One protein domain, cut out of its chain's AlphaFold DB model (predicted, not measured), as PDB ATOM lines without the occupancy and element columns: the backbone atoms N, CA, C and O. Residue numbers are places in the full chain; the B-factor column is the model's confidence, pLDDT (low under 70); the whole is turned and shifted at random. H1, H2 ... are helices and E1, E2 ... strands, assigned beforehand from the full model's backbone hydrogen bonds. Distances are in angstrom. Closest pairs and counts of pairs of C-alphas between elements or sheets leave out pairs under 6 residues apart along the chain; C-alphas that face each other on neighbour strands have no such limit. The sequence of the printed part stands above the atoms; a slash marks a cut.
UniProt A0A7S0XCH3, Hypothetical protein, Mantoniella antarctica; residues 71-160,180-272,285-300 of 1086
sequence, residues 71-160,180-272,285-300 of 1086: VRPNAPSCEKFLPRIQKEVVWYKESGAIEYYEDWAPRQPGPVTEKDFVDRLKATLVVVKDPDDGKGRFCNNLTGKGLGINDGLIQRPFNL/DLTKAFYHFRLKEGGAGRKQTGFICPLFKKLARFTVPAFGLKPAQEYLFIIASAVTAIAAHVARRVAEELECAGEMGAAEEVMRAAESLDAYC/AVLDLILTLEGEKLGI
ATOM      1  N   VAL A  71     228.532 186.768 194.519       83.81
ATOM      2  CA  VAL A  71     227.913 186.410 195.807       83.81
ATOM      3  C   VAL A  71     227.307 185.017 195.709       83.81
ATOM      4  O   VAL A  71     226.632 184.697 194.730       83.81
ATOM      5  N   ARG A  72     227.531 184.178 196.723       84.50
ATOM      6  CA  ARG A  72     226.831 182.900 196.902       84.50
ATOM      7  C   ARG A  72     226.403 182.746 198.369       84.50
ATOM      8  O   ARG A  72     227.244 182.957 199.242       84.50
ATOM      9  N   PRO A  73     225.143 182.370 198.656       87.38
ATOM     10  CA  PRO A  73     224.684 182.148 200.025       87.38
ATOM     11  C   PRO A  73     225.348 180.914 200.647       87.38
ATOM     12  O   PRO A  73     225.872 180.044 199.947       87.38
ATOM     13  N   ASN A  74     225.291 180.814 201.974       93.50
ATOM     14  CA  ASN A  74     225.722 179.614 202.686       93.50
ATOM     15  C   ASN A  74     224.822 178.419 202.337       93.50
ATOM     16  O   ASN A  74     223.607 178.555 202.208       93.50
ATOM     17  N   ALA A  75     225.416 177.234 202.211       92.62
ATOM     18  CA  ALA A  75     224.678 176.005 201.942       92.62
ATOM     19  C   ALA A  75     223.819 175.589 203.158       92.62
ATOM     20  O   ALA A  75     224.271 175.770 204.292       92.62
ATOM     21  N   PRO A  76     222.663 174.916 202.967       93.81
ATOM     22  CA  PRO A  76     221.811 174.438 204.067       93.81
ATOM     23  C   PRO A  76     222.515 173.521 205.086       93.81
ATOM     24  O   PRO A  76     222.072 173.388 206.228       93.81
ATOM     25  N   SER A  77     223.647 172.905 204.717       94.06
ATOM     26  CA  SER A  77     224.457 172.125 205.660       94.06
ATOM     27  C   SER A  77     225.075 172.979 206.776       94.06
ATOM     28  O   SER A  77     225.303 172.457 207.865       94.06
ATOM     29  N   CYS A  78     225.282 174.284 206.550       92.62
ATOM     30  CA  CYS A  78     225.733 175.218 207.582       92.62
ATOM     31  C   CYS A  78     224.762 175.310 208.754       92.62
ATOM     32  O   CYS A  78     225.215 175.382 209.889       92.62
ATOM     33  N   GLU A  79     223.454 175.293 208.499       91.81
ATOM     34  CA  GLU A  79     222.435 175.372 209.549       91.81
ATOM     35  C   GLU A  79     222.261 174.009 210.218       91.81
ATOM     36  O   GLU A  79     222.409 173.890 211.435       91.81
ATOM     37  N   LYS A  80     222.095 172.952 209.408       94.12
ATOM     38  CA  LYS A  80     221.961 171.558 209.866       94.12
ATOM     39  C   LYS A  80     223.094 171.100 210.795       94.12
ATOM     40  O   LYS A  80     222.865 170.270 211.674       94.12
ATOM     41  N   PHE A  81     224.314 171.600 210.595       95.19
ATOM     42  CA  PHE A  81     225.500 171.176 211.343       95.19
ATOM     43  C   PHE A  81     226.177 172.301 212.147       95.19
ATOM     44  O   PHE A  81     227.276 172.078 212.662       95.19
ATOM     45  N   LEU A  82     225.539 173.469 212.324       93.31
ATOM     46  CA  LEU A  82     226.129 174.614 213.037       93.31
ATOM     47  C   LEU A  82     226.702 174.265 214.430       93.31
ATOM     48  O   LEU A  82     227.847 174.643 214.698       93.31
ATOM     49  N   PRO A  83     226.016 173.480 215.294       94.88
ATOM     50  CA  PRO A  83     226.546 173.138 216.619       94.88
ATOM     51  C   PRO A  83     227.848 172.326 216.567       94.88
ATOM     52  O   PRO A  83     228.633 172.345 217.513       94.88
ATOM     53  N   ARG A  84     228.107 171.622 215.455       93.81
ATOM     54  CA  ARG A  84     229.311 170.799 215.281       93.81
ATOM     55  C   ARG A  84     230.546 171.602 214.864       93.81
ATOM     56  O   ARG A  84     231.651 171.116 215.077       93.81
ATOM     57  N   ILE A  85     230.372 172.798 214.288       93.38
ATOM     58  CA  ILE A  85     231.473 173.703 213.897       93.38
ATOM     59  C   ILE A  85     231.626 174.922 214.811       93.38
ATOM     60  O   ILE A  85     232.609 175.645 214.673       93.38
ATOM     61  N   GLN A  86     230.705 175.158 215.753       93.81
ATOM     62  CA  GLN A  86     230.721 176.344 216.620       93.81
ATOM     63  C   GLN A  86     232.091 176.578 217.277       93.81
ATOM     64  O   GLN A  86     232.608 177.688 217.216       93.81
ATOM     65  N   LYS A  87     232.720 175.528 217.825       88.44
ATOM     66  CA  LYS A  87     234.058 175.619 218.437       88.44
ATOM     67  C   LYS A  87     235.172 175.955 217.439       88.44
ATOM     68  O   LYS A  87     236.098 176.663 217.801       88.44
ATOM     69  N   GLU A  88     235.087 175.472 216.198       89.38
ATOM     70  CA  GLU A  88     236.074 175.777 215.152       89.38
ATOM     71  C   GLU A  88     235.938 177.227 214.662       89.38
ATOM     72  O   GLU A  88     236.942 177.913 214.505       89.38
ATOM     73  N   VAL A  89     234.709 177.735 214.513       91.50
ATOM     74  CA  VAL A  89     234.450 179.129 214.106       91.50
ATOM     75  C   VAL A  89     234.777 180.138 215.212       91.50
ATOM     76  O   VAL A  89     235.286 181.219 214.917       91.50
ATOM     77  N   VAL A  90     234.522 179.788 216.475       90.25
ATOM     78  CA  VAL A  90     234.963 180.575 217.639       90.25
ATOM     79  C   VAL A  90     236.494 180.613 217.693       90.25
ATOM     80  O   VAL A  90     237.060 181.702 217.662       90.25
ATOM     81  N   TRP A  91     237.163 179.456 217.601       88.12
ATOM     82  CA  TRP A  91     238.628 179.380 217.544       88.12
ATOM     83  C   TRP A  91     239.217 180.184 216.375       88.12
ATOM     84  O   TRP A  91     240.213 180.874 216.565       88.12
ATOM     85  N   TYR A  92     238.601 180.177 215.184       90.00
ATOM     86  CA  TYR A  92     239.045 181.023 214.066       90.00
ATOM     87  C   TYR A  92     238.964 182.524 214.374       90.00
ATOM     88  O   TYR A  92     239.839 183.266 213.928       90.00
ATOM     89  N   LYS A  93     237.936 182.985 215.107       88.44
ATOM     90  CA  LYS A  93     237.838 184.391 215.531       88.44
ATOM     91  C   LYS A  93     238.894 184.717 216.587       88.44
ATOM     92  O   LYS A  93     239.587 185.717 216.459       88.44
ATOM     93  N   GLU A  94     239.011 183.884 217.615       83.94
ATOM     94  CA  GLU A  94     239.886 184.126 218.771       83.94
ATOM     95  C   GLU A  94     241.375 184.034 218.411       83.94
ATOM     96  O   GLU A  94     242.181 184.791 218.939       83.94
ATOM     97  N   SER A  95     241.733 183.165 217.461       79.69
ATOM     98  CA  SER A  95     243.075 183.112 216.862       79.69
ATOM     99  C   SER A  95     243.317 184.205 215.811       79.69
ATOM    100  O   SER A  95     244.444 184.398 215.377       79.69
ATOM    101  N   GLY A  96     242.283 184.913 215.346       86.94
ATOM    102  CA  GLY A  96     242.404 185.874 214.246       86.94
ATOM    103  C   GLY A  96     242.675 185.246 212.870       86.94
ATOM    104  O   GLY A  96     242.956 185.982 211.926       86.94
ATOM    105  N   ALA A  97     242.561 183.917 212.721       88.94
ATOM    106  CA  ALA A  97     242.641 183.209 211.434       88.94
ATOM    107  C   ALA A  97     241.522 183.622 210.449       88.94
ATOM    108  O   ALA A  97     241.662 183.481 209.229       88.94
ATOM    109  N   ILE A  98     240.420 184.166 210.974       92.56
ATOM    110  CA  ILE A  98     239.448 184.974 210.230       92.56
ATOM    111  C   ILE A  98     239.295 186.338 210.901       92.56
ATOM    112  O   ILE A  98     239.340 186.451 212.125       92.56
ATOM    113  N   GLU A  99     239.048 187.363 210.096       93.19
ATOM    114  CA  GLU A  99     238.703 188.707 210.560       93.19
ATOM    115  C   GLU A  99     237.329 189.116 210.016       93.19
ATOM    116  O   GLU A  99     236.886 188.613 208.980       93.19
ATOM    117  N   TYR A 100     236.651 190.017 210.724       95.88
ATOM    118  CA  TYR A 100     235.310 190.500 210.388       95.88
ATOM    119  C   TYR A 100     235.371 191.934 209.882       95.88
ATOM    120  O   TYR A 100     236.197 192.711 210.357       95.88
ATOM    121  N   TYR A 101     234.472 192.298 208.968       95.50
ATOM    122  CA  TYR A 101     234.427 193.648 208.400       95.50
ATOM    123  C   TYR A 101     234.271 194.726 209.485       95.50
ATOM    124  O   TYR A 101     235.056 195.668 209.537       95.50
ATOM    125  N   GLU A 102     233.337 194.523 210.417       93.81
ATOM    126  CA  GLU A 102     233.093 195.415 211.561       93.81
ATOM    127  C   GLU A 102     234.298 195.538 212.509       93.81
ATOM    128  O   GLU A 102     234.535 196.604 213.066       93.81
ATOM    129  N   ASP A 103     235.086 194.467 212.662       91.19
ATOM    130  CA  ASP A 103     236.299 194.460 213.492       91.19
ATOM    131  C   ASP A 103     237.512 195.046 212.718       91.19
ATOM    132  O   ASP A 103     238.557 195.330 213.306       91.19
ATOM    133  N   TRP A 104     237.437 195.184 211.387       93.06
ATOM    134  CA  TRP A 104     238.527 195.634 210.507       93.06
ATOM    135  C   TRP A 104     238.390 197.102 210.087       93.06
ATOM    136  O   TRP A 104     239.369 197.843 210.180       93.06
ATOM    137  N   ALA A 105     237.194 197.536 209.680       93.00
ATOM    138  CA  ALA A 105     236.952 198.875 209.146       93.00
ATOM    139  C   ALA A 105     237.351 200.019 210.108       93.00
ATOM    140  O   ALA A 105     238.037 200.932 209.651       93.00
ATOM    141  N   PRO A 106     237.074 199.966 211.432       92.62
ATOM    142  CA  PRO A 106     237.499 201.012 212.372       92.62
ATOM    143  C   PRO A 106     239.019 201.125 212.578       92.62
ATOM    144  O   PRO A 106     239.471 202.039 213.261       92.62
ATOM    145  N   ARG A 107     239.814 200.189 212.036       88.06
ATOM    146  CA  ARG A 107     241.288 200.211 212.083       88.06
ATOM    147  C   ARG A 107     241.926 200.760 210.803       88.06
ATOM    148  O   ARG A 107     243.151 200.829 210.737       88.06
ATOM    149  N   GLN A 108     241.134 201.103 209.786       90.19
ATOM    150  CA  GLN A 108     241.644 201.608 208.510       90.19
ATOM    151  C   GLN A 108     241.770 203.143 208.509       90.19
ATOM    152  O   GLN A 108     240.993 203.825 209.181       90.19
ATOM    153  N   PRO A 109     242.733 203.712 207.761       87.69
ATOM    154  CA  PRO A 109     242.872 205.157 207.625       87.69
ATOM    155  C   PRO A 109     241.777 205.729 206.709       87.69
ATOM    156  O   PRO A 109     241.923 205.764 205.490       87.69
ATOM    157  N   GLY A 110     240.688 206.209 207.314       89.94
ATOM    158  CA  GLY A 110     239.571 206.852 206.614       89.94
ATOM    159  C   GLY A 110     238.379 205.921 206.339       89.94
ATOM    160  O   GLY A 110     238.354 204.781 206.805       89.94
ATOM    161  N   PRO A 111     237.346 206.410 205.627       89.12
ATOM    162  CA  PRO A 111     236.147 205.630 205.338       89.12
ATOM    163  C   PRO A 111     236.449 204.506 204.339       89.12
ATOM    164  O   PRO A 111     236.914 204.758 203.230       89.12
ATOM    165  N   VAL A 112     236.131 203.269 204.723       92.62
ATOM    166  CA  VAL A 112     236.253 202.065 203.884       92.62
ATOM    167  C   VAL A 112     234.901 201.373 203.717       92.62
ATOM    168  O   VAL A 112     233.982 201.581 204.510       92.62
ATOM    169  N   THR A 113     234.780 200.548 202.679       93.06
ATOM    170  CA  THR A 113     233.560 199.817 202.307       93.06
ATOM    171  C   THR A 113     233.767 198.299 202.331       93.06
ATOM    172  O   THR A 113     234.895 197.799 202.381       93.06
ATOM    173  N   GLU A 114     232.685 197.522 202.206       91.94
ATOM    174  CA  GLU A 114     232.787 196.061 202.068       91.94
ATOM    175  C   GLU A 114     233.612 195.625 200.840       91.94
ATOM    176  O   GLU A 114     234.235 194.567 200.882       91.94
ATOM    177  N   LYS A 115     233.684 196.442 199.775       88.81
ATOM    178  CA  LYS A 115     234.509 196.166 198.578       88.81
ATOM    179  C   LYS A 115     236.008 196.365 198.830       88.81
ATOM    180  O   LYS A 115     236.851 195.730 198.198       88.81
ATOM    181  N   ASP A 116     236.360 197.216 199.787       90.31
ATOM    182  CA  ASP A 116     237.746 197.367 200.236       90.31
ATOM    183  C   ASP A 116     238.173 196.160 201.082       90.31
ATOM    184  O   ASP A 116     239.340 195.764 201.079       90.31
ATOM    185  N   PHE A 117     237.203 195.517 201.737       93.12
ATOM    186  CA  PHE A 117     237.402 194.323 202.544       93.12
ATOM    187  C   PHE A 117     237.429 193.019 201.728       93.12
ATOM    188  O   PHE A 117     238.309 192.182 201.946       93.12
ATOM    189  N   VAL A 118     236.501 192.824 200.790       92.94
ATOM    190  CA  VAL A 118     236.378 191.595 199.992       92.94
ATOM    191  C   VAL A 118     236.049 191.888 198.532       92.94
ATOM    192  O   VAL A 118     235.249 192.762 198.225       92.94
ATOM    193  N   ASP A 119     236.596 191.072 197.635       89.00
ATOM    194  CA  ASP A 119     236.265 191.117 196.203       89.00
ATOM    195  C   ASP A 119     235.051 190.228 195.877       89.00
ATOM    196  O   ASP A 119     234.511 190.266 194.769       89.00
ATOM    197  N   ARG A 120     234.694 189.317 196.798       85.56
ATOM    198  CA  ARG A 120     233.735 188.223 196.588       85.56
ATOM    199  C   ARG A 120     233.156 187.690 197.894       85.56
ATOM    200  O   ARG A 120     233.870 187.578 198.885       85.56
ATOM    201  N   LEU A 121     231.912 187.212 197.834       89.19
ATOM    202  CA  LEU A 121     231.276 186.414 198.884       89.19
ATOM    203  C   LEU A 121     231.097 184.965 198.416       89.19
ATOM    204  O   LEU A 121     230.339 184.664 197.489       89.19
ATOM    205  N   LYS A 122     231.820 184.052 199.059       89.19
ATOM    206  CA  LYS A 122     231.795 182.611 198.814       89.19
ATOM    207  C   LYS A 122     230.739 181.926 199.680       89.19
ATOM    208  O   LYS A 122     230.462 182.340 200.804       89.19
ATOM    209  N   ALA A 123     230.203 180.823 199.164       88.62
ATOM    210  CA  ALA A 123     229.312 179.956 199.921       88.62
ATOM    211  C   ALA A 123     230.108 179.212 201.000       88.62
ATOM    212  O   ALA A 123     230.996 178.422 200.670       88.62
ATOM    213  N   THR A 124     229.754 179.396 202.271       92.25
ATOM    214  CA  THR A 124     230.183 178.459 203.316       92.25
ATOM    215  C   THR A 124     229.368 177.175 203.199       92.25
ATOM    216  O   THR A 124     228.157 177.215 202.967       92.25
ATOM    217  N   LEU A 125     230.004 176.030 203.422       93.50
ATOM    218  CA  LEU A 125     229.335 174.766 203.697       93.50
ATOM    219  C   LEU A 125     229.978 174.085 204.910       93.50
ATOM    220  O   LEU A 125     231.158 174.277 205.195       93.50
ATOM    221  N   VAL A 126     229.200 173.262 205.607       93.12
ATOM    222  CA  VAL A 126     229.730 172.326 206.606       93.12
ATOM    223  C   VAL A 126     229.685 170.923 206.034       93.12
ATOM    224  O   VAL A 126     228.658 170.509 205.487       93.12
ATOM    225  N   VAL A 127     230.792 170.197 206.170       91.69
ATOM    226  CA  VAL A 127     230.906 168.791 205.763       91.69
ATOM    227  C   VAL A 127     231.161 167.899 206.974       91.69
ATOM    228  O   VAL A 127     231.799 168.306 207.946       91.69
ATOM    229  N   VAL A 128     230.664 166.669 206.906       89.50
ATOM    230  CA  VAL A 128     230.988 165.571 207.827       89.50
ATOM    231  C   VAL A 128     231.815 164.537 207.062       89.50
ATOM    232  O   VAL A 128     231.816 164.551 205.830       89.50
ATOM    233  N   LYS A 129     232.548 163.663 207.760       81.12
ATOM    234  CA  LYS A 129     233.140 162.488 207.101       81.12
ATOM    235  C   LYS A 129     232.055 161.475 206.725       81.12
ATOM    236  O   LYS A 129     230.934 161.549 207.223       81.12
ATOM    237  N   ASP A 130     232.422 160.533 205.865       64.81
ATOM    238  CA  ASP A 130     231.673 159.302 205.631       64.81
ATOM    239  C   ASP A 130     232.565 158.105 206.029       64.81
ATOM    240  O   ASP A 130     233.680 158.001 205.503       64.81
ATOM    241  N   PRO A 131     232.159 157.255 206.995       73.62
ATOM    242  CA  PRO A 131     231.018 157.445 207.896       73.62
ATOM    243  C   PRO A 131     231.172 158.689 208.794       73.62
ATOM    244  O   PRO A 131     232.282 159.176 209.026       73.62
ATOM    245  N   ASP A 132     230.049 159.197 209.309       81.94
ATOM    246  CA  ASP A 132     230.001 160.408 210.140       81.94
ATOM    247  C   ASP A 132     230.789 160.235 211.451       81.94
ATOM    248  O   ASP A 132     230.355 159.545 212.374       81.94
ATOM    249  N   ASP A 133     231.937 160.912 211.561       82.31
ATOM    250  CA  ASP A 133     232.790 160.911 212.758       82.31
ATOM    251  C   ASP A 133     232.301 161.870 213.864       82.31
ATOM    252  O   ASP A 133     233.051 162.218 214.780       82.31
ATOM    253  N   GLY A 134     231.054 162.342 213.760       87.62
ATOM    254  CA  GLY A 134     230.410 163.288 214.671       87.62
ATOM    255  C   GLY A 134     230.892 164.732 214.506       87.62
ATOM    256  O   GLY A 134     230.317 165.644 215.104       87.62
ATOM    257  N   LYS A 135     231.920 164.972 213.682       87.69
ATOM    258  CA  LYS A 135     232.578 166.273 213.530       87.69
ATOM    259  C   LYS A 135     232.136 166.952 212.241       87.69
ATOM    260  O   LYS A 135     232.392 166.472 211.137       87.69
ATOM    261  N   GLY A 136     231.506 168.110 212.397       90.62
ATOM    262  CA  GLY A 136     231.403 169.075 211.311       90.62
ATOM    263  C   GLY A 136     232.776 169.692 211.052       90.62
ATOM    264  O   GLY A 136     233.584 169.818 211.970       90.62
ATOM    265  N   ARG A 137     233.035 170.052 209.802       90.81
ATOM    266  CA  ARG A 137     234.238 170.759 209.354       90.81
ATOM    267  C   ARG A 137     233.800 171.987 208.586       90.81
ATOM    268  O   ARG A 137     232.956 171.871 207.691       90.81
ATOM    269  N   PHE A 138     234.351 173.141 208.936       93.00
ATOM    270  CA  PHE A 138     234.106 174.362 208.184       93.00
ATOM    271  C   PHE A 138     234.753 174.263 206.792       93.00
ATOM    272  O   PHE A 138     235.908 173.857 206.667       93.00
ATOM    273  N   CYS A 139     234.031 174.634 205.734       91.75
ATOM    274  CA  CYS A 139     234.556 174.678 204.369       91.75
ATOM    275  C   CYS A 139     234.095 175.953 203.651       91.75
ATOM    276  O   CYS A 139     232.900 176.211 203.503       91.75
ATOM    277  N   ASN A 140     235.060 176.733 203.169       91.19
ATOM    278  CA  ASN A 140     234.828 177.880 202.297       91.19
ATOM    279  C   ASN A 140     234.815 177.392 200.837       91.19
ATOM    280  O   ASN A 140     235.771 176.743 200.411       91.19
ATOM    281  N   ASN A 141     233.759 177.648 200.057       88.81
ATOM    282  CA  ASN A 141     233.704 177.155 198.679       88.81
ATOM    283  C   ASN A 141     234.530 178.022 197.716       88.81
ATOM    284  O   ASN A 141     234.021 178.898 197.011       88.81
ATOM    285  N   LEU A 142     235.818 177.697 197.637       86.81
ATOM    286  CA  LEU A 142     236.790 178.300 196.726       86.81
ATOM    287  C   LEU A 142     236.639 177.831 195.258       86.81
ATOM    288  O   LEU A 142     237.368 178.304 194.383       86.81
ATOM    289  N   THR A 143     235.690 176.933 194.963       77.00
ATOM    290  CA  THR A 143     235.563 176.222 193.678       77.00
ATOM    291  C   THR A 143     234.306 176.586 192.871       77.00
ATOM    292  O   THR A 143     233.385 177.271 193.333       77.00
ATOM    293  N   GLY A 144     234.264 176.110 191.626       68.06
ATOM    294  CA  GLY A 144     233.099 176.144 190.741       68.06
ATOM    295  C   GLY A 144     233.503 176.580 189.340       68.06
ATOM    296  O   GLY A 144     234.064 177.659 189.202       68.06
ATOM    297  N   LYS A 145     233.206 175.755 188.327       58.59
ATOM    298  CA  LYS A 145     233.693 175.896 186.942       58.59
ATOM    299  C   LYS A 145     233.669 177.349 186.445       58.59
ATOM    300  O   LYS A 145     232.600 177.944 186.344       58.59
ATOM    301  N   GLY A 146     234.844 177.907 186.153       58.88
ATOM    302  CA  GLY A 146     235.018 179.252 185.592       58.88
ATOM    303  C   GLY A 146     234.841 180.405 186.588       58.88
ATOM    304  O   GLY A 146     235.156 181.538 186.254       58.88
ATOM    305  N   LEU A 147     234.387 180.135 187.818       63.69
ATOM    306  CA  LEU A 147     234.014 181.139 188.824       63.69
ATOM    307  C   LEU A 147     234.672 180.907 190.203       63.69
ATOM    308  O   LEU A 147     234.556 181.757 191.087       63.69
ATOM    309  N   GLY A 148     235.376 179.794 190.421       76.38
ATOM    310  CA  GLY A 148     236.175 179.531 191.623       76.38
ATOM    311  C   GLY A 148     237.481 180.332 191.631       76.38
ATOM    312  O   GLY A 148     238.069 180.546 190.578       76.38
ATOM    313  N   ILE A 149     237.966 180.756 192.805       83.25
ATOM    314  CA  ILE A 149     239.288 181.420 192.905       83.25
ATOM    315  C   ILE A 149     240.397 180.460 192.431       83.25
ATOM    316  O   ILE A 149     241.288 180.849 191.685       83.25
ATOM    317  N   ASN A 150     240.249 179.170 192.744       87.75
ATOM    318  CA  ASN A 150     241.125 178.077 192.318       87.75
ATOM    319  C   ASN A 150     241.211 177.861 190.787       87.75
ATOM    320  O   ASN A 150     242.037 177.059 190.347       87.75
ATOM    321  N   ASP A 151     240.390 178.542 189.982       82.06
ATOM    322  CA  ASP A 151     240.452 178.481 188.516       82.06
ATOM    323  C   ASP A 151     241.220 179.681 187.914       82.06
ATOM    324  O   ASP A 151     241.511 179.664 186.721       82.06
ATOM    325  N   GLY A 152     241.518 180.721 188.709       81.75
ATOM    326  CA  GLY A 152     242.225 181.943 188.288       81.75
ATOM    327  C   GLY A 152     243.554 182.211 189.009       81.75
ATOM    328  O   GLY A 152     244.241 183.173 188.677       81.75
ATOM    329  N   LEU A 153     243.927 181.379 189.983       85.88
ATOM    330  CA  LEU A 153     245.243 181.412 190.628       85.88
ATOM    331  C   LEU A 153     246.291 180.731 189.746       85.88
ATOM    332  O   LEU A 153     246.049 179.634 189.238       85.88
ATOM    333  N   ILE A 154     247.462 181.354 189.613       83.44
ATOM    334  CA  ILE A 154     248.631 180.706 189.011       83.44
ATOM    335  C   ILE A 154     249.203 179.722 190.034       83.44
ATOM    336  O   ILE A 154     249.401 180.077 191.194       83.44
ATOM    337  N   GLN A 155     249.446 178.488 189.595       77.69
ATOM    338  CA  GLN A 155     250.116 177.455 190.382       77.69
ATOM    339  C   GLN A 155     251.557 177.294 189.912       77.69
ATOM    340  O   GLN A 155     251.818 177.269 188.706       77.69
ATOM    341  N   ARG A 156     252.482 177.134 190.854       77.56
ATOM    342  CA  ARG A 156     253.869 176.760 190.581       77.56
ATOM    343  C   ARG A 156     254.010 175.230 190.567       77.56
ATOM    344  O   ARG A 156     253.377 174.554 191.378       77.56
ATOM    345  N   PRO A 157     254.835 174.648 189.679       75.56
ATOM    346  CA  PRO A 157     255.149 173.225 189.736       75.56
ATOM    347  C   PRO A 157     256.069 172.925 190.930       75.56
ATOM    348  O   PRO A 157     257.077 173.598 191.125       75.56
ATOM    349  N   PHE A 158     255.750 171.882 191.697       78.81
ATOM    350  CA  PHE A 158     256.584 171.365 192.784       78.81
ATOM    351  C   PHE A 158     256.552 169.831 192.792       78.81
ATOM    352  O   PHE A 158     255.570 169.218 192.366       78.81
ATOM    353  N   ASN A 159     257.643 169.205 193.239       77.44
ATOM    354  CA  ASN A 159     257.813 167.752 193.217       77.44
ATOM    355  C   ASN A 159     257.672 167.183 194.631       77.44
ATOM    356  O   ASN A 159     258.550 167.377 195.462       77.44
ATOM    357  N   LEU A 160     256.583 166.458 194.883       85.06
ATOM    358  CA  LEU A 160     256.357 165.766 196.153       85.06
ATOM    359  C   LEU A 160     257.144 164.441 196.233       85.06
ATOM    360  O   LEU A 160     257.324 163.783 195.199       85.06
ATOM    361  N   ASP A 180     253.665 164.968 212.016       92.31
ATOM    362  CA  ASP A 180     252.492 165.628 211.425       92.31
ATOM    363  C   ASP A 180     252.346 167.077 211.936       92.31
ATOM    364  O   ASP A 180     252.558 167.349 213.121       92.31
ATOM    365  N   LEU A 181     251.994 168.032 211.068       90.56
ATOM    366  CA  LEU A 181     251.805 169.438 211.457       90.56
ATOM    367  C   LEU A 181     250.403 169.726 212.032       90.56
ATOM    368  O   LEU A 181     249.372 169.548 211.370       90.56
ATOM    369  N   THR A 182     250.336 170.323 213.230       85.75
ATOM    370  CA  THR A 182     249.069 170.879 213.736       85.75
ATOM    371  C   THR A 182     248.662 172.051 212.845       85.75
ATOM    372  O   THR A 182     249.353 173.063 212.790       85.75
ATOM    373  N   LYS A 183     247.498 171.939 212.184       83.75
ATOM    374  CA  LYS A 183     246.886 173.014 211.375       83.75
ATOM    375  C   LYS A 183     247.887 173.616 210.360       83.75
ATOM    376  O   LYS A 183     248.007 174.827 210.260       83.75
ATOM    377  N   ALA A 184     248.570 172.776 209.579       86.94
ATOM    378  CA  ALA A 184     249.672 173.140 208.672       86.94
ATOM    379  C   ALA A 184     249.561 174.502 207.942       86.94
ATOM    380  O   ALA A 184     250.442 175.344 208.092       86.94
ATOM    381  N   PHE A 185     248.464 174.769 207.221       88.50
ATOM    382  CA  PHE A 185     248.261 176.028 206.478       88.50
ATOM    383  C   PHE A 185     248.155 177.299 207.343       88.50
ATOM    384  O   PHE A 185     248.198 178.398 206.808       88.50
ATOM    385  N   TYR A 186     247.989 177.171 208.659       86.44
ATOM    386  CA  TYR A 186     247.778 178.284 209.589       86.44
ATOM    387  C   TYR A 186     249.106 178.843 210.127       86.44
ATOM    388  O   TYR A 186     249.090 179.791 210.904       86.44
ATOM    389  N   HIS A 187     250.251 178.282 209.714       86.19
ATOM    390  CA  HIS A 187     251.565 178.802 210.099       86.19
ATOM    391  C   HIS A 187     251.893 180.155 209.452       86.19
ATOM    392  O   HIS A 187     252.674 180.909 210.024       86.19
ATOM    393  N   PHE A 188     251.293 180.461 208.298       87.69
ATOM    394  CA  PHE A 188     251.568 181.643 207.478       87.69
ATOM    395  C   PHE A 188     250.276 182.391 207.095       87.69
ATOM    396  O   PHE A 188     249.188 181.812 207.063       87.69
ATOM    397  N   ARG A 189     250.383 183.698 206.823       87.19
ATOM    398  CA  ARG A 189     249.248 184.601 206.533       87.19
ATOM    399  C   ARG A 189     249.107 184.912 205.042       87.19
ATOM    400  O   ARG A 189     250.038 184.722 204.268       87.19
ATOM    401  N   LEU A 190     247.950 185.445 204.656       90.50
ATOM    402  CA  LEU A 190     247.698 186.109 203.374       90.50
ATOM    403  C   LEU A 190     247.868 187.626 203.531       90.50
ATOM    404  O   LEU A 190     247.361 188.205 204.496       90.50
ATOM    405  N   LYS A 191     248.527 188.270 202.564       89.38
ATOM    406  CA  LYS A 191     248.882 189.698 202.587       89.38
ATOM    407  C   LYS A 191     247.682 190.600 202.856       89.38
ATOM    408  O   LYS A 191     246.655 190.508 202.183       89.38
ATOM    409  N   GLU A 192     247.802 191.478 203.851       84.31
ATOM    410  CA  GLU A 192     246.788 192.501 204.108       84.31
ATOM    411  C   GLU A 192     246.684 193.474 202.923       84.31
ATOM    412  O   GLU A 192     247.683 193.806 202.289       84.31
ATOM    413  N   GLY A 193     245.456 193.851 202.555       80.31
ATOM    414  CA  GLY A 193     245.153 194.583 201.317       80.31
ATOM    415  C   GLY A 193     245.288 193.752 200.029       80.31
ATOM    416  O   GLY A 193     244.517 193.968 199.095       80.31
ATOM    417  N   GLY A 194     246.200 192.774 200.000       85.06
ATOM    418  CA  GLY A 194     246.485 191.915 198.852       85.06
ATOM    419  C   GLY A 194     245.271 191.122 198.360       85.06
ATOM    420  O   GLY A 194     244.498 190.559 199.146       85.06
ATOM    421  N   ALA A 195     245.121 191.036 197.035       82.12
ATOM    422  CA  ALA A 195     243.938 190.471 196.378       82.12
ATOM    423  C   ALA A 195     243.622 189.034 196.839       82.12
ATOM    424  O   ALA A 195     242.467 188.681 197.076       82.12
ATOM    425  N   GLY A 196     244.654 188.218 197.084       85.69
ATOM    426  CA  GLY A 196     244.494 186.858 197.601       85.69
ATOM    427  C   GLY A 196     243.674 186.755 198.896       85.69
ATOM    428  O   GLY A 196     242.882 185.826 199.034       85.69
ATOM    429  N   ARG A 197     243.800 187.727 199.814       90.50
ATOM    430  CA  ARG A 197     243.043 187.787 201.080       90.50
ATOM    431  C   ARG A 197     241.590 188.199 200.830       90.50
ATOM    432  O   ARG A 197     240.670 187.534 201.313       90.50
ATOM    433  N   LYS A 198     241.374 189.234 200.004       91.00
ATOM    434  CA  LYS A 198     240.044 189.753 199.623       91.00
ATOM    435  C   LYS A 198     239.156 188.717 198.922       91.00
ATOM    436  O   LYS A 198     237.940 188.710 199.115       91.00
ATOM    437  N   GLN A 199     239.743 187.807 198.147       89.19
ATOM    438  CA  GLN A 199     239.020 186.757 197.415       89.19
ATOM    439  C   GLN A 199     238.472 185.618 198.308       89.19
ATOM    440  O   GLN A 199     237.716 184.769 197.819       89.19
ATOM    441  N   THR A 200     238.831 185.581 199.602       92.12
ATOM    442  CA  THR A 200     238.381 184.552 200.567       92.12
ATOM    443  C   THR A 200     237.062 184.875 201.281       92.12
ATOM    444  O   THR A 200     236.615 184.066 202.096       92.12
ATOM    445  N   GLY A 201     236.444 186.029 201.003       93.88
ATOM    446  CA  GLY A 201     235.275 186.544 201.726       93.88
ATOM    447  C   GLY A 201     234.081 185.588 201.811       93.88
ATOM    448  O   GLY A 201     233.774 184.873 200.860       93.88
ATOM    449  N   PHE A 202     233.389 185.576 202.951       95.31
ATOM    450  CA  PHE A 202     232.218 184.738 203.227       95.31
ATOM    451  C   PHE A 202     231.323 185.368 204.309       95.31
ATOM    452  O   PHE A 202     231.772 186.186 205.112       95.31
ATOM    453  N   ILE A 203     230.052 184.960 204.376       96.00
ATOM    454  CA  ILE A 203     229.174 185.303 205.506       96.00
ATOM    455  C   ILE A 203     229.302 184.214 206.568       96.00
ATOM    456  O   ILE A 203     228.993 183.050 206.313       96.00
ATOM    457  N   CYS A 204     229.747 184.569 207.772       95.88
ATOM    458  CA  CYS A 204     229.987 183.596 208.830       95.88
ATOM    459  C   CYS A 204     228.668 182.940 209.295       95.88
ATOM    460  O   CYS A 204     227.772 183.643 209.765       95.88
ATOM    461  N   PRO A 205     228.507 181.602 209.219       94.06
ATOM    462  CA  PRO A 205     227.223 180.950 209.488       94.06
ATOM    463  C   PRO A 205     226.787 181.033 210.958       94.06
ATOM    464  O   PRO A 205     225.585 180.941 211.224       94.06
ATOM    465  N   LEU A 206     227.743 181.229 211.880       95.31
ATOM    466  CA  LEU A 206     227.521 181.392 213.320       95.31
ATOM    467  C   LEU A 206     227.145 182.835 213.675       95.31
ATOM    468  O   LEU A 206     226.045 183.076 214.158       95.31
ATOM    469  N   PHE A 207     228.041 183.790 213.413       95.25
ATOM    470  CA  PHE A 207     227.858 185.189 213.821       95.25
ATOM    471  C   PHE A 207     227.007 186.019 212.843       95.25
ATOM    472  O   PHE A 207     226.682 187.156 213.154       95.25
ATOM    473  N   LYS A 208     226.686 185.484 211.654       95.19
ATOM    474  CA  LYS A 208     225.979 186.147 210.533       95.19
ATOM    475  C   LYS A 208     226.673 187.389 209.937       95.19
ATOM    476  O   LYS A 208     226.140 187.991 209.015       95.19
ATOM    477  N   LYS A 209     227.880 187.719 210.405       96.06
ATOM    478  CA  LYS A 209     228.708 188.846 209.945       96.06
ATOM    479  C   LYS A 209     229.548 188.509 208.710       96.06
ATOM    480  O   LYS A 209     229.933 187.352 208.512       96.06
ATOM    481  N   LEU A 210     229.889 189.537 207.931       96.50
ATOM    482  CA  LEU A 210     230.872 189.469 206.850       96.50
ATOM    483  C   LEU A 210     232.281 189.214 207.410       96.50
ATOM    484  O   LEU A 210     232.750 189.947 208.284       96.50
ATOM    485  N   ALA A 211     232.955 188.189 206.889       96.62
ATOM    486  CA  ALA A 211     234.297 187.781 207.282       96.62
ATOM    487  C   ALA A 211     235.178 187.436 206.070       96.62
ATOM    488  O   ALA A 211     234.680 187.109 204.993       96.62
ATOM    489  N   ARG A 212     236.499 187.458 206.263       94.75
ATOM    490  CA  ARG A 212     237.491 186.900 205.328       94.75
ATOM    491  C   ARG A 212     238.576 186.157 206.108       94.75
ATOM    492  O   ARG A 212     238.750 186.393 207.303       94.75
ATOM    493  N   PHE A 213     239.287 185.246 205.455       93.75
ATOM    494  CA  PHE A 213     240.415 184.553 206.077       93.75
ATOM    495  C   PHE A 213     241.671 185.430 206.050       93.75
ATOM    496  O   PHE A 213     241.950 186.092 205.052       93.75
ATOM    497  N   THR A 214     242.437 185.412 207.142       92.06
ATOM    498  CA  THR A 214     243.752 186.074 207.250       92.06
ATOM    499  C   THR A 214     244.904 185.120 206.932       92.06
ATOM    500  O   THR A 214     246.017 185.562 206.668       92.06
ATOM    501  N   VAL A 215     244.621 183.815 206.920       91.38
ATOM    502  CA  VAL A 215     245.505 182.693 206.573       91.38
ATOM    503  C   VAL A 215     244.951 181.950 205.346       91.38
ATOM    504  O   VAL A 215     243.791 182.152 204.984       91.38
ATOM    505  N   PRO A 216     245.719 181.074 204.679       90.56
ATOM    506  CA  PRO A 216     245.189 180.222 203.619       90.56
ATOM    507  C   PRO A 216     243.973 179.392 204.074       90.56
ATOM    508  O   PRO A 216     244.068 178.502 204.922       90.56
ATOM    509  N   ALA A 217     242.809 179.660 203.479       89.19
ATOM    510  CA  ALA A 217     241.604 178.872 203.719       89.19
ATOM    511  C   ALA A 217     241.772 177.435 203.185       89.19
ATOM    512  O   ALA A 217     242.355 177.217 202.121       89.19
ATOM    513  N   PHE A 218     241.237 176.439 203.901       85.19
ATOM    514  CA  PHE A 218     241.393 175.033 203.511       85.19
ATOM    515  C   PHE A 218     240.813 174.768 202.110       85.19
ATOM    516  O   PHE A 218     239.672 175.127 201.823       85.19
ATOM    517  N   GLY A 219     241.606 174.127 201.246       85.50
ATOM    518  CA  GLY A 219     241.272 173.899 199.837       85.50
ATOM    519  C   GLY A 219     241.726 175.006 198.876       85.50
ATOM    520  O   GLY A 219     241.412 174.925 197.688       85.50
ATOM    521  N   LEU A 220     242.449 176.031 199.341       88.44
ATOM    522  CA  LEU A 220     243.107 177.022 198.483       88.44
ATOM    523  C   LEU A 220     244.325 176.386 197.796       88.44
ATOM    524  O   LEU A 220     245.263 175.984 198.478       88.44
ATOM    525  N   LYS A 221     244.328 176.309 196.460       86.88
ATOM    526  CA  LYS A 221     245.335 175.551 195.688       86.88
ATOM    527  C   LYS A 221     246.803 175.907 196.021       86.88
ATOM    528  O   LYS A 221     247.501 175.010 196.492       86.88
ATOM    529  N   PRO A 222     247.270 177.171 195.897       88.19
ATOM    530  CA  PRO A 222     248.674 177.500 196.166       88.19
ATOM    531  C   PRO A 222     249.113 177.325 197.624       88.19
ATOM    532  O   PRO A 222     250.305 177.334 197.904       88.19
ATOM    533  N   ALA A 223     248.194 177.123 198.577       89.06
ATOM    534  CA  ALA A 223     248.564 176.909 199.977       89.06
ATOM    535  C   ALA A 223     249.455 175.667 200.173       89.06
ATOM    536  O   ALA A 223     250.246 175.625 201.111       89.06
ATOM    537  N   GLN A 224     249.347 174.672 199.285       88.50
ATOM    538  CA  GLN A 224     250.209 173.487 199.285       88.50
ATOM    539  C   GLN A 224     251.626 173.792 198.779       88.50
ATOM    540  O   GLN A 224     252.579 173.213 199.288       88.50
ATOM    541  N   GLU A 225     251.763 174.732 197.840       89.12
ATOM    542  CA  GLU A 225     253.039 175.154 197.243       89.12
ATOM    543  C   GLU A 225     253.902 175.881 198.292       89.12
ATOM    544  O   GLU A 225     255.042 175.496 198.542       89.12
ATOM    545  N   TYR A 226     253.324 176.856 199.004       90.56
ATOM    546  CA  TYR A 226     254.009 177.568 200.095       90.56
ATOM    547  C   TYR A 226     254.293 176.678 201.316       90.56
ATOM    548  O   TYR A 226     255.355 176.786 201.928       90.56
ATOM    549  N   LEU A 227     253.377 175.759 201.653       91.88
ATOM    550  CA  LEU A 227     253.606 174.785 202.722       91.88
ATOM    551  C   LEU A 227     254.755 173.826 202.378       91.88
ATOM    552  O   LEU A 227     255.552 173.505 203.254       91.88
ATOM    553  N   PHE A 228     254.866 173.398 201.116       92.00
ATOM    554  CA  PHE A 228     255.972 172.568 200.646       92.00
ATOM    555  C   PHE A 228     257.320 173.290 200.781       92.00
ATOM    556  O   PHE A 228     258.240 172.713 201.350       92.00
ATOM    557  N   ILE A 229     257.422 174.565 200.376       92.56
ATOM    558  CA  ILE A 229     258.648 175.374 200.542       92.56
ATOM    559  C   ILE A 229     259.098 175.411 202.013       92.56
ATOM    560  O   ILE A 229     260.250 175.095 202.313       92.56
ATOM    561  N   ILE A 230     258.182 175.722 202.939       94.19
ATOM    562  CA  ILE A 230     258.472 175.721 204.384       94.19
ATOM    563  C   ILE A 230     258.927 174.330 204.843       94.19
ATOM    564  O   ILE A 230     259.915 174.213 205.566       94.19
ATOM    565  N   ALA A 231     258.221 173.270 204.442       94.75
ATOM    566  CA  ALA A 231     258.485 171.922 204.925       94.75
ATOM    567  C   ALA A 231     259.815 171.351 204.402       94.75
ATOM    568  O   ALA A 231     260.589 170.798 205.181       94.75
ATOM    569  N   SER A 232     260.142 171.565 203.127       93.62
ATOM    570  CA  SER A 232     261.444 171.210 202.553       93.62
ATOM    571  C   SER A 232     262.591 172.017 203.177       93.62
ATOM    572  O   SER A 232     263.667 171.465 203.414       93.62
ATOM    573  N   ALA A 233     262.366 173.286 203.537       95.19
ATOM    574  CA  ALA A 233     263.353 174.092 204.252       95.19
ATOM    575  C   ALA A 233     263.576 173.617 205.706       95.19
ATOM    576  O   ALA A 233     264.726 173.494 206.134       95.19
ATOM    577  N   VAL A 234     262.513 173.260 206.441       96.00
ATOM    578  CA  VAL A 234     262.612 172.600 207.763       96.00
ATOM    579  C   VAL A 234     263.366 171.271 207.652       96.00
ATOM    580  O   VAL A 234     264.240 171.000 208.475       96.00
ATOM    581  N   THR A 235     263.075 170.466 206.627       95.56
ATOM    582  CA  THR A 235     263.766 169.198 206.343       95.56
ATOM    583  C   THR A 235     265.261 169.405 206.113       95.56
ATOM    584  O   THR A 235     266.070 168.741 206.759       95.56
ATOM    585  N   ALA A 236     265.650 170.364 205.265       94.69
ATOM    586  CA  ALA A 236     267.056 170.680 205.017       94.69
ATOM    587  C   ALA A 236     267.781 171.112 206.306       94.69
ATOM    588  O   ALA A 236     268.853 170.585 206.620       94.69
ATOM    589  N   ILE A 237     267.170 172.009 207.091       95.56
ATOM    590  CA  ILE A 237     267.687 172.452 208.395       95.56
ATOM    591  C   ILE A 237     267.885 171.259 209.341       95.56
ATOM    592  O   ILE A 237     268.980 171.078 209.878       95.56
ATOM    593  N   ALA A 238     266.859 170.422 209.517       95.56
ATOM    594  CA  ALA A 238     266.912 169.262 210.403       95.56
ATOM    595  C   ALA A 238     267.987 168.255 209.963       95.56
ATOM    596  O   ALA A 238     268.763 167.790 210.796       95.56
ATOM    597  N   ALA A 239     268.108 167.989 208.660       94.25
ATOM    598  CA  ALA A 239     269.136 167.109 208.114       94.25
ATOM    599  C   ALA A 239     270.563 167.673 208.274       94.25
ATOM    600  O   ALA A 239     271.513 166.912 208.438       94.25
ATOM    601  N   HIS A 240     270.768 168.996 208.259       94.25
ATOM    602  CA  HIS A 240     272.078 169.585 208.578       94.25
ATOM    603  C   HIS A 240     272.402 169.550 210.077       94.25
ATOM    604  O   HIS A 240     273.545 169.282 210.437       94.25
ATOM    605  N   VAL A 241     271.418 169.762 210.958       93.69
ATOM    606  CA  VAL A 241     271.626 169.600 212.408       93.69
ATOM    607  C   VAL A 241     271.898 168.133 212.763       93.69
ATOM    608  O   VAL A 241     272.771 167.865 213.579       93.69
ATOM    609  N   ALA A 242     271.235 167.177 212.107       92.62
ATOM    610  CA  ALA A 242     271.521 165.754 212.281       92.62
ATOM    611  C   ALA A 242     272.938 165.380 211.814       92.62
ATOM    612  O   ALA A 242     273.643 164.692 212.546       92.62
ATOM    613  N   ARG A 243     273.406 165.911 210.673       94.06
ATOM    614  CA  ARG A 243     274.812 165.768 210.241       94.06
ATOM    615  C   ARG A 243     275.800 166.322 211.272       94.06
ATOM    616  O   ARG A 243     276.754 165.641 211.612       94.06
ATOM    617  N   ARG A 244     275.520 167.491 211.860       92.94
ATOM    618  CA  ARG A 244     276.330 168.049 212.959       92.94
ATOM    619  C   ARG A 244     276.385 167.152 214.200       92.94
ATOM    620  O   ARG A 244     277.447 167.026 214.795       92.94
ATOM    621  N   VAL A 245     275.273 166.509 214.560       87.56
ATOM    622  CA  VAL A 245     275.237 165.527 215.658       87.56
ATOM    623  C   VAL A 245     276.012 164.254 215.298       87.56
ATOM    624  O   VAL A 245     276.663 163.684 216.167       87.56
ATOM    625  N   ALA A 246     276.000 163.821 214.033       90.75
ATOM    626  CA  ALA A 246     276.825 162.706 213.569       90.75
ATOM    627  C   ALA A 246     278.330 163.037 213.614       90.75
ATOM    628  O   ALA A 246     279.083 162.268 214.200       90.75
ATOM    629  N   GLU A 247     278.754 164.209 213.122       91.56
ATOM    630  CA  GLU A 247     280.140 164.710 213.240       91.56
ATOM    631  C   GLU A 247     280.622 164.712 214.712       91.56
ATOM    632  O   GLU A 247     281.753 164.335 215.023       91.56
ATOM    633  N   GLU A 248     279.748 165.105 215.645       88.25
ATOM    634  CA  GLU A 248     280.039 165.131 217.085       88.25
ATOM    635  C   GLU A 248     280.080 163.717 217.711       88.25
ATOM    636  O   GLU A 248     280.895 163.470 218.602       88.25
ATOM    637  N   LEU A 249     279.289 162.760 217.204       84.19
ATOM    638  CA  LEU A 249     279.360 161.336 217.576       84.19
ATOM    639  C   LEU A 249     280.614 160.639 217.015       84.19
ATOM    640  O   LEU A 249     281.216 159.828 217.718       84.19
ATOM    641  N   GLU A 250     281.056 160.978 215.800       91.06
ATOM    642  CA  GLU A 250     282.323 160.503 215.219       91.06
ATOM    643  C   GLU A 250     283.518 160.956 216.067       91.06
ATOM    644  O   GLU A 250     284.356 160.135 216.441       91.06
ATOM    645  N   CYS A 251     283.557 162.234 216.464       87.94
ATOM    646  CA  CYS A 251     284.565 162.752 217.397       87.94
ATOM    647  C   CYS A 251     284.519 162.089 218.787       87.94
ATOM    648  O   CYS A 251     285.540 162.052 219.471       87.94
ATOM    649  N   ALA A 252     283.370 161.547 219.202       86.50
ATOM    650  CA  ALA A 252     283.226 160.761 220.430       86.50
ATOM    651  C   ALA A 252     283.588 159.266 220.263       86.50
ATOM    652  O   ALA A 252     283.559 158.523 221.244       86.50
ATOM    653  N   GLY A 253     283.931 158.814 219.049       88.69
ATOM    654  CA  GLY A 253     284.254 157.418 218.724       88.69
ATOM    655  C   GLY A 253     283.045 156.523 218.414       88.69
ATOM    656  O   GLY A 253     283.207 155.335 218.143       88.69
ATOM    657  N   GLU A 254     281.830 157.071 218.405       89.12
ATOM    658  CA  GLU A 254     280.563 156.339 218.272       89.12
ATOM    659  C   GLU A 254     280.122 156.223 216.796       89.12
ATOM    660  O   GLU A 254     278.982 156.531 216.440       89.12
ATOM    661  N   MET A 255     281.033 155.783 215.914       90.44
ATOM    662  CA  MET A 255     280.845 155.823 214.448       90.44
ATOM    663  C   MET A 255     279.540 155.156 213.979       90.44
ATOM    664  O   MET A 255     278.821 155.718 213.162       90.44
ATOM    665  N   GLY A 256     279.176 153.995 214.535       89.75
ATOM    666  CA  GLY A 256     277.938 153.297 214.158       89.75
ATOM    667  C   GLY A 256     276.654 154.051 214.540       89.75
ATOM    668  O   GLY A 256     275.628 153.898 213.879       89.75
ATOM    669  N   ALA A 257     276.700 154.899 215.575       85.69
ATOM    670  CA  ALA A 257     275.597 155.795 215.911       85.69
ATOM    671  C   ALA A 257     275.564 157.013 214.973       85.69
ATOM    672  O   ALA A 257     274.481 157.443 214.573       85.69
ATOM    673  N   ALA A 258     276.734 157.530 214.582       89.12
ATOM    674  CA  ALA A 258     276.853 158.597 213.595       89.12
ATOM    675  C   ALA A 258     276.319 158.168 212.217       89.12
ATOM    676  O   ALA A 258     275.431 158.834 211.692       89.12
ATOM    677  N   GLU A 259     276.756 157.022 211.681       94.81
ATOM    678  CA  GLU A 259     276.277 156.451 210.410       94.81
ATOM    679  C   GLU A 259     274.746 156.307 210.369       94.81
ATOM    680  O   GLU A 259     274.100 156.615 209.366       94.81
ATOM    681  N   GLU A 260     274.132 155.864 211.466       93.62
ATOM    682  CA  GLU A 260     272.679 155.708 211.539       93.62
ATOM    683  C   GLU A 260     271.935 157.047 211.690       93.62
ATOM    684  O   GLU A 260     270.829 157.184 211.161       93.62
ATOM    685  N   VAL A 261     272.532 158.066 212.324       91.50
ATOM    686  CA  VAL A 261     271.999 159.444 212.339       91.50
ATOM    687  C   VAL A 261     272.155 160.126 210.972       91.50
ATOM    688  O   VAL A 261     271.218 160.791 210.524       91.50
ATOM    689  N   MET A 262     273.272 159.906 210.269       96.62
ATOM    690  CA  MET A 262     273.478 160.319 208.874       96.62
ATOM    691  C   MET A 262     272.394 159.723 207.975       96.62
ATOM    692  O   MET A 262     271.661 160.458 207.314       96.62
ATOM    693  N   ARG A 263     272.209 158.400 208.029       94.69
ATOM    694  CA  ARG A 263     271.191 157.693 207.244       94.69
ATOM    695  C   ARG A 263     269.770 158.155 207.571       94.69
ATOM    696  O   ARG A 263     268.947 158.305 206.669       94.69
ATOM    697  N   ALA A 264     269.479 158.439 208.844       94.62
ATOM    698  CA  ALA A 264     268.207 159.037 209.240       94.62
ATOM    699  C   ALA A 264     267.991 160.396 208.549       94.62
ATOM    700  O   ALA A 264     266.914 160.631 207.998       94.62
ATOM    701  N   ALA A 265     269.011 161.260 208.540       95.25
ATOM    702  CA  ALA A 265     268.979 162.575 207.905       95.25
ATOM    703  C   ALA A 265     268.816 162.503 206.376       95.25
ATOM    704  O   ALA A 265     268.053 163.281 205.811       95.25
ATOM    705  N   GLU A 266     269.487 161.556 205.718       95.06
ATOM    706  CA  GLU A 266     269.378 161.301 204.272       95.06
ATOM    707  C   GLU A 266     268.009 160.736 203.868       95.06
ATOM    708  O   GLU A 266     267.532 160.983 202.763       95.06
ATOM    709  N   SER A 267     267.350 159.999 204.769       94.94
ATOM    710  CA  SER A 267     266.007 159.449 204.545       94.94
ATOM    711  C   SER A 267     264.862 160.457 204.731       94.94
ATOM    712  O   SER A 267     263.713 160.122 204.429       94.94
ATOM    713  N   LEU A 268     265.147 161.645 205.281       96.25
ATOM    714  CA  LEU A 268     264.136 162.624 205.676       96.25
ATOM    715  C   LEU A 268     263.598 163.401 204.470       96.25
ATOM    716  O   LEU A 268     264.339 164.114 203.799       96.25
ATOM    717  N   ASP A 269     262.285 163.346 204.258       95.12
ATOM    718  CA  ASP A 269     261.594 164.147 203.243       95.12
ATOM    719  C   ASP A 269     260.188 164.557 203.721       95.12
ATOM    720  O   ASP A 269     259.625 163.939 204.628       95.12
ATOM    721  N   ALA A 270     259.604 165.603 203.132       93.44
ATOM    722  CA  ALA A 270     258.335 166.186 203.561       93.44
ATOM    723  C   ALA A 270     257.268 166.197 202.454       93.44
ATOM    724  O   ALA A 270     257.377 166.879 201.434       93.44
ATOM    725  N   TYR A 271     256.165 165.490 202.696       90.19
ATOM    726  CA  TYR A 271     254.954 165.546 201.880       90.19
ATOM    727  C   TYR A 271     254.006 166.609 202.459       90.19
ATOM    728  O   TYR A 271     253.049 166.289 203.158       90.19
ATOM    729  N   CYS A 272     254.295 167.889 202.200       88.88
ATOM    730  CA  CYS A 272     253.579 169.049 202.758       88.88
ATOM    731  C   CYS A 272     253.517 169.069 204.303       88.88
ATOM    732  O   CYS A 272     254.383 169.668 204.930       88.88
ATOM    733  N   ALA A 285     264.790 158.646 216.592       84.56
ATOM    734  CA  ALA A 285     264.342 159.434 217.746       84.56
ATOM    735  C   ALA A 285     265.192 160.701 217.944       84.56
ATOM    736  O   ALA A 285     264.641 161.748 218.278       84.56
ATOM    737  N   VAL A 286     266.502 160.635 217.673       81.19
ATOM    738  CA  VAL A 286     267.383 161.816 217.612       81.19
ATOM    739  C   VAL A 286     266.891 162.783 216.530       81.19
ATOM    740  O   VAL A 286     266.725 163.972 216.794       81.19
ATOM    741  N   LEU A 287     266.551 162.275 215.341       89.31
ATOM    742  CA  LEU A 287     266.002 163.094 214.259       89.31
ATOM    743  C   LEU A 287     264.630 163.706 214.604       89.31
ATOM    744  O   LEU A 287     264.389 164.876 214.309       89.31
ATOM    745  N   ASP A 288     263.745 162.953 215.267       88.00
ATOM    746  CA  ASP A 288     262.452 163.463 215.750       88.00
ATOM    747  C   ASP A 288     262.619 164.582 216.797       88.00
ATOM    748  O   ASP A 288     261.894 165.580 216.770       88.00
ATOM    749  N   LEU A 289     263.621 164.462 217.675       84.31
ATOM    750  CA  LEU A 289     263.996 165.504 218.631       84.31
ATOM    751  C   LEU A 289     264.551 166.751 217.923       84.31
ATOM    752  O   LEU A 289     264.179 167.865 218.288       84.31
ATOM    753  N   ILE A 290     265.379 166.587 216.886       87.62
ATOM    754  CA  ILE A 290     265.917 167.695 216.079       87.62
ATOM    755  C   ILE A 290     264.792 168.440 215.346       87.62
ATOM    756  O   ILE A 290     264.697 169.662 215.469       87.62
ATOM    757  N   LEU A 291     263.901 167.717 214.653       90.56
ATOM    758  CA  LEU A 291     262.696 168.279 214.025       90.56
ATOM    759  C   LEU A 291     261.842 169.037 215.045       90.56
ATOM    760  O   LEU A 291     261.412 170.162 214.795       90.56
ATOM    761  N   THR A 292     261.643 168.448 216.225       86.50
ATOM    762  CA  THR A 292     260.900 169.078 217.318       86.50
ATOM    763  C   THR A 292     261.554 170.396 217.750       86.50
ATOM    764  O   THR A 292     260.896 171.435 217.721       86.50
ATOM    765  N   LEU A 293     262.845 170.380 218.094       83.06
ATOM    766  CA  LEU A 293     263.561 171.528 218.662       83.06
ATOM    767  C   LEU A 293     263.832 172.651 217.655       83.06
ATOM    768  O   LEU A 293     263.706 173.818 218.019       83.06
ATOM    769  N   GLU A 294     264.211 172.352 216.410       89.94
ATOM    770  CA  GLU A 294     264.360 173.394 215.383       89.94
ATOM    771  C   GLU A 294     263.005 173.875 214.866       89.94
ATOM    772  O   GLU A 294     262.838 175.076 214.669       89.94
ATOM    773  N   GLY A 295     262.001 172.999 214.768       90.06
ATOM    774  CA  GLY A 295     260.622 173.394 214.480       90.06
ATOM    775  C   GLY A 295     260.093 174.420 215.490       90.06
ATOM    776  O   GLY A 295     259.668 175.502 215.088       90.06
ATOM    777  N   GLU A 296     260.216 174.154 216.800       84.81
ATOM    778  CA  GLU A 296     259.839 175.103 217.867       84.81
ATOM    779  C   GLU A 296     260.549 176.471 217.722       84.81
ATOM    780  O   GLU A 296     259.955 177.520 218.007       84.81
ATOM    781  N   LYS A 297     261.812 176.484 217.267       86.12
ATOM    782  CA  LYS A 297     262.598 177.713 217.039       86.12
ATOM    783  C   LYS A 297     262.212 178.438 215.748       86.12
ATOM    784  O   LYS A 297     262.262 179.659 215.739       86.12
ATOM    785  N   LEU A 298     261.820 177.722 214.693       90.19
ATOM    786  CA  LEU A 298     261.363 178.270 213.406       90.19
ATOM    787  C   LEU A 298     259.909 178.772 213.447       90.19
ATOM    788  O   LEU A 298     259.508 179.555 212.587       90.19
ATOM    789  N   GLY A 299     259.131 178.337 214.446       87.75
ATOM    790  CA  GLY A 299     257.709 178.671 214.612       87.75
ATOM    791  C   GLY A 299     256.737 177.541 214.248       87.75
ATOM    792  O   GLY A 299     255.524 177.722 214.290       87.75
ATOM    793  N   ILE A 300     257.253 176.361 213.911       89.56
ATOM    794  CA  ILE A 300     256.479 175.191 213.488       89.56
ATOM    795  C   ILE A 300     255.821 174.499 214.694       89.56
ATOM    796  O   ILE A 300     256.424 174.355 215.761       89.56
TER     797      ILE A 300
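What this domain is: This is residues 71 to 160, 180 to 272 and 285 to 300 of the 1086 residues of the protein "Hypothetical protein" of Mantoniella antarctica (UniProt A0A7S0XCH3). A head of short strands, short helices and loops, H1 to H4, H6 and E1 to E4, has a long helical arm: H7 runs away from it, H8 folds back along H7 as a helical hairpin, and H9 crosses H7. In the head two separate two-stranded antiparallel sheets, E1 - E4 and E2 - E3, lie near H2, and residues 106 to 111 stick out. The printed part has 199 residues, with nine named helices and five named strands in the order H1 H2 E1 H3 H4 E2 E3 H5 H6 E4 H7 H8 E5 H9; its class is mostly helix. It is loose, with a radius of gyration of the C-alphas of 21.4 A, and spans 67 by 46 by 33 A, the arm making the length.

Where its parts are: The strands are E1, residues 98 to 100, E4, 210 to 213, E2, 124 to 127, E3, 137 to 140, and E5, 269 to 271. H1, residues 77 to 80, begins at C-alpha 77 (224.457, 172.125, 205.660). H2, 82 to 94, is 17.7 A long. H3 is 101 to 107, H4 114 to 117, H5 184 to 187 and H6 195 to 198. H7, 223 to 251, is 42.4 A long, from C-alpha 223 (248.564, 176.909, 199.977). H8, 255 to 266, is 16.3 A long. H9, 285 to 298, is 19.6 A long and ends at C-alpha 298 (261.363, 178.270, 213.406).

How they stand to each other: E1 and E4 are antiparallel at 153 degrees, with N 99 and O 212 3.0 A apart, within hydrogen-bond range. The hairpin E2 and E3 is antiparallel at 148 degrees, with N 137 and O 127 at 2.8 A. The closest C-alphas of H2 and E3, Ile 85 and Arg 137, are 6.1 A apart; those of H1 and E2, Cys 78 and Val 126, 5.0 A; those of H3 and E4, Tyr 101 and Leu 210, 5.7 A. H4 and H6 are close but not clearly touching, Phe 117 to Lys 198 at 6.0 A between C-alphas. H7, the hub, touches H5 with residues 223 to 227 alone, closest C-alphas Phe 185 and Ala 223, 6.6 A. H7 and H8 touch at a shallow tilt of 10 degrees, opposite ways, closest C-alphas Ala 246 and Ala 258, 4.1 A. H9 touches H7 at a steep tilt of 55 degrees, closest C-alphas Ala 238 and Leu 291, 5.6 A. E5 pairs with no named strand; its Ala 270 has its C-alpha 5.9 A from that of Ala 231 in H7. Every O i to N i+4 pair is within hydrogen-bond range in H7, H8 and H9, against 7 of 9 in H2 and 1 of 3 in H3, where 2 of 4 O i to N i+3 pairs are.

The domain as a whole: The C-alphas farthest apart, of Pro 111 and Gly 253, are 69.4 A apart. Residues 161 to 179 and 273 to 284 are not printed, with gaps of 15.8 A and 20.8 A between C-alphas. Of the links printed whole, H6 to E4 is long. Mean pLDDT of the printed part is 89.0; residues 130 and 144 to 147 are under 70.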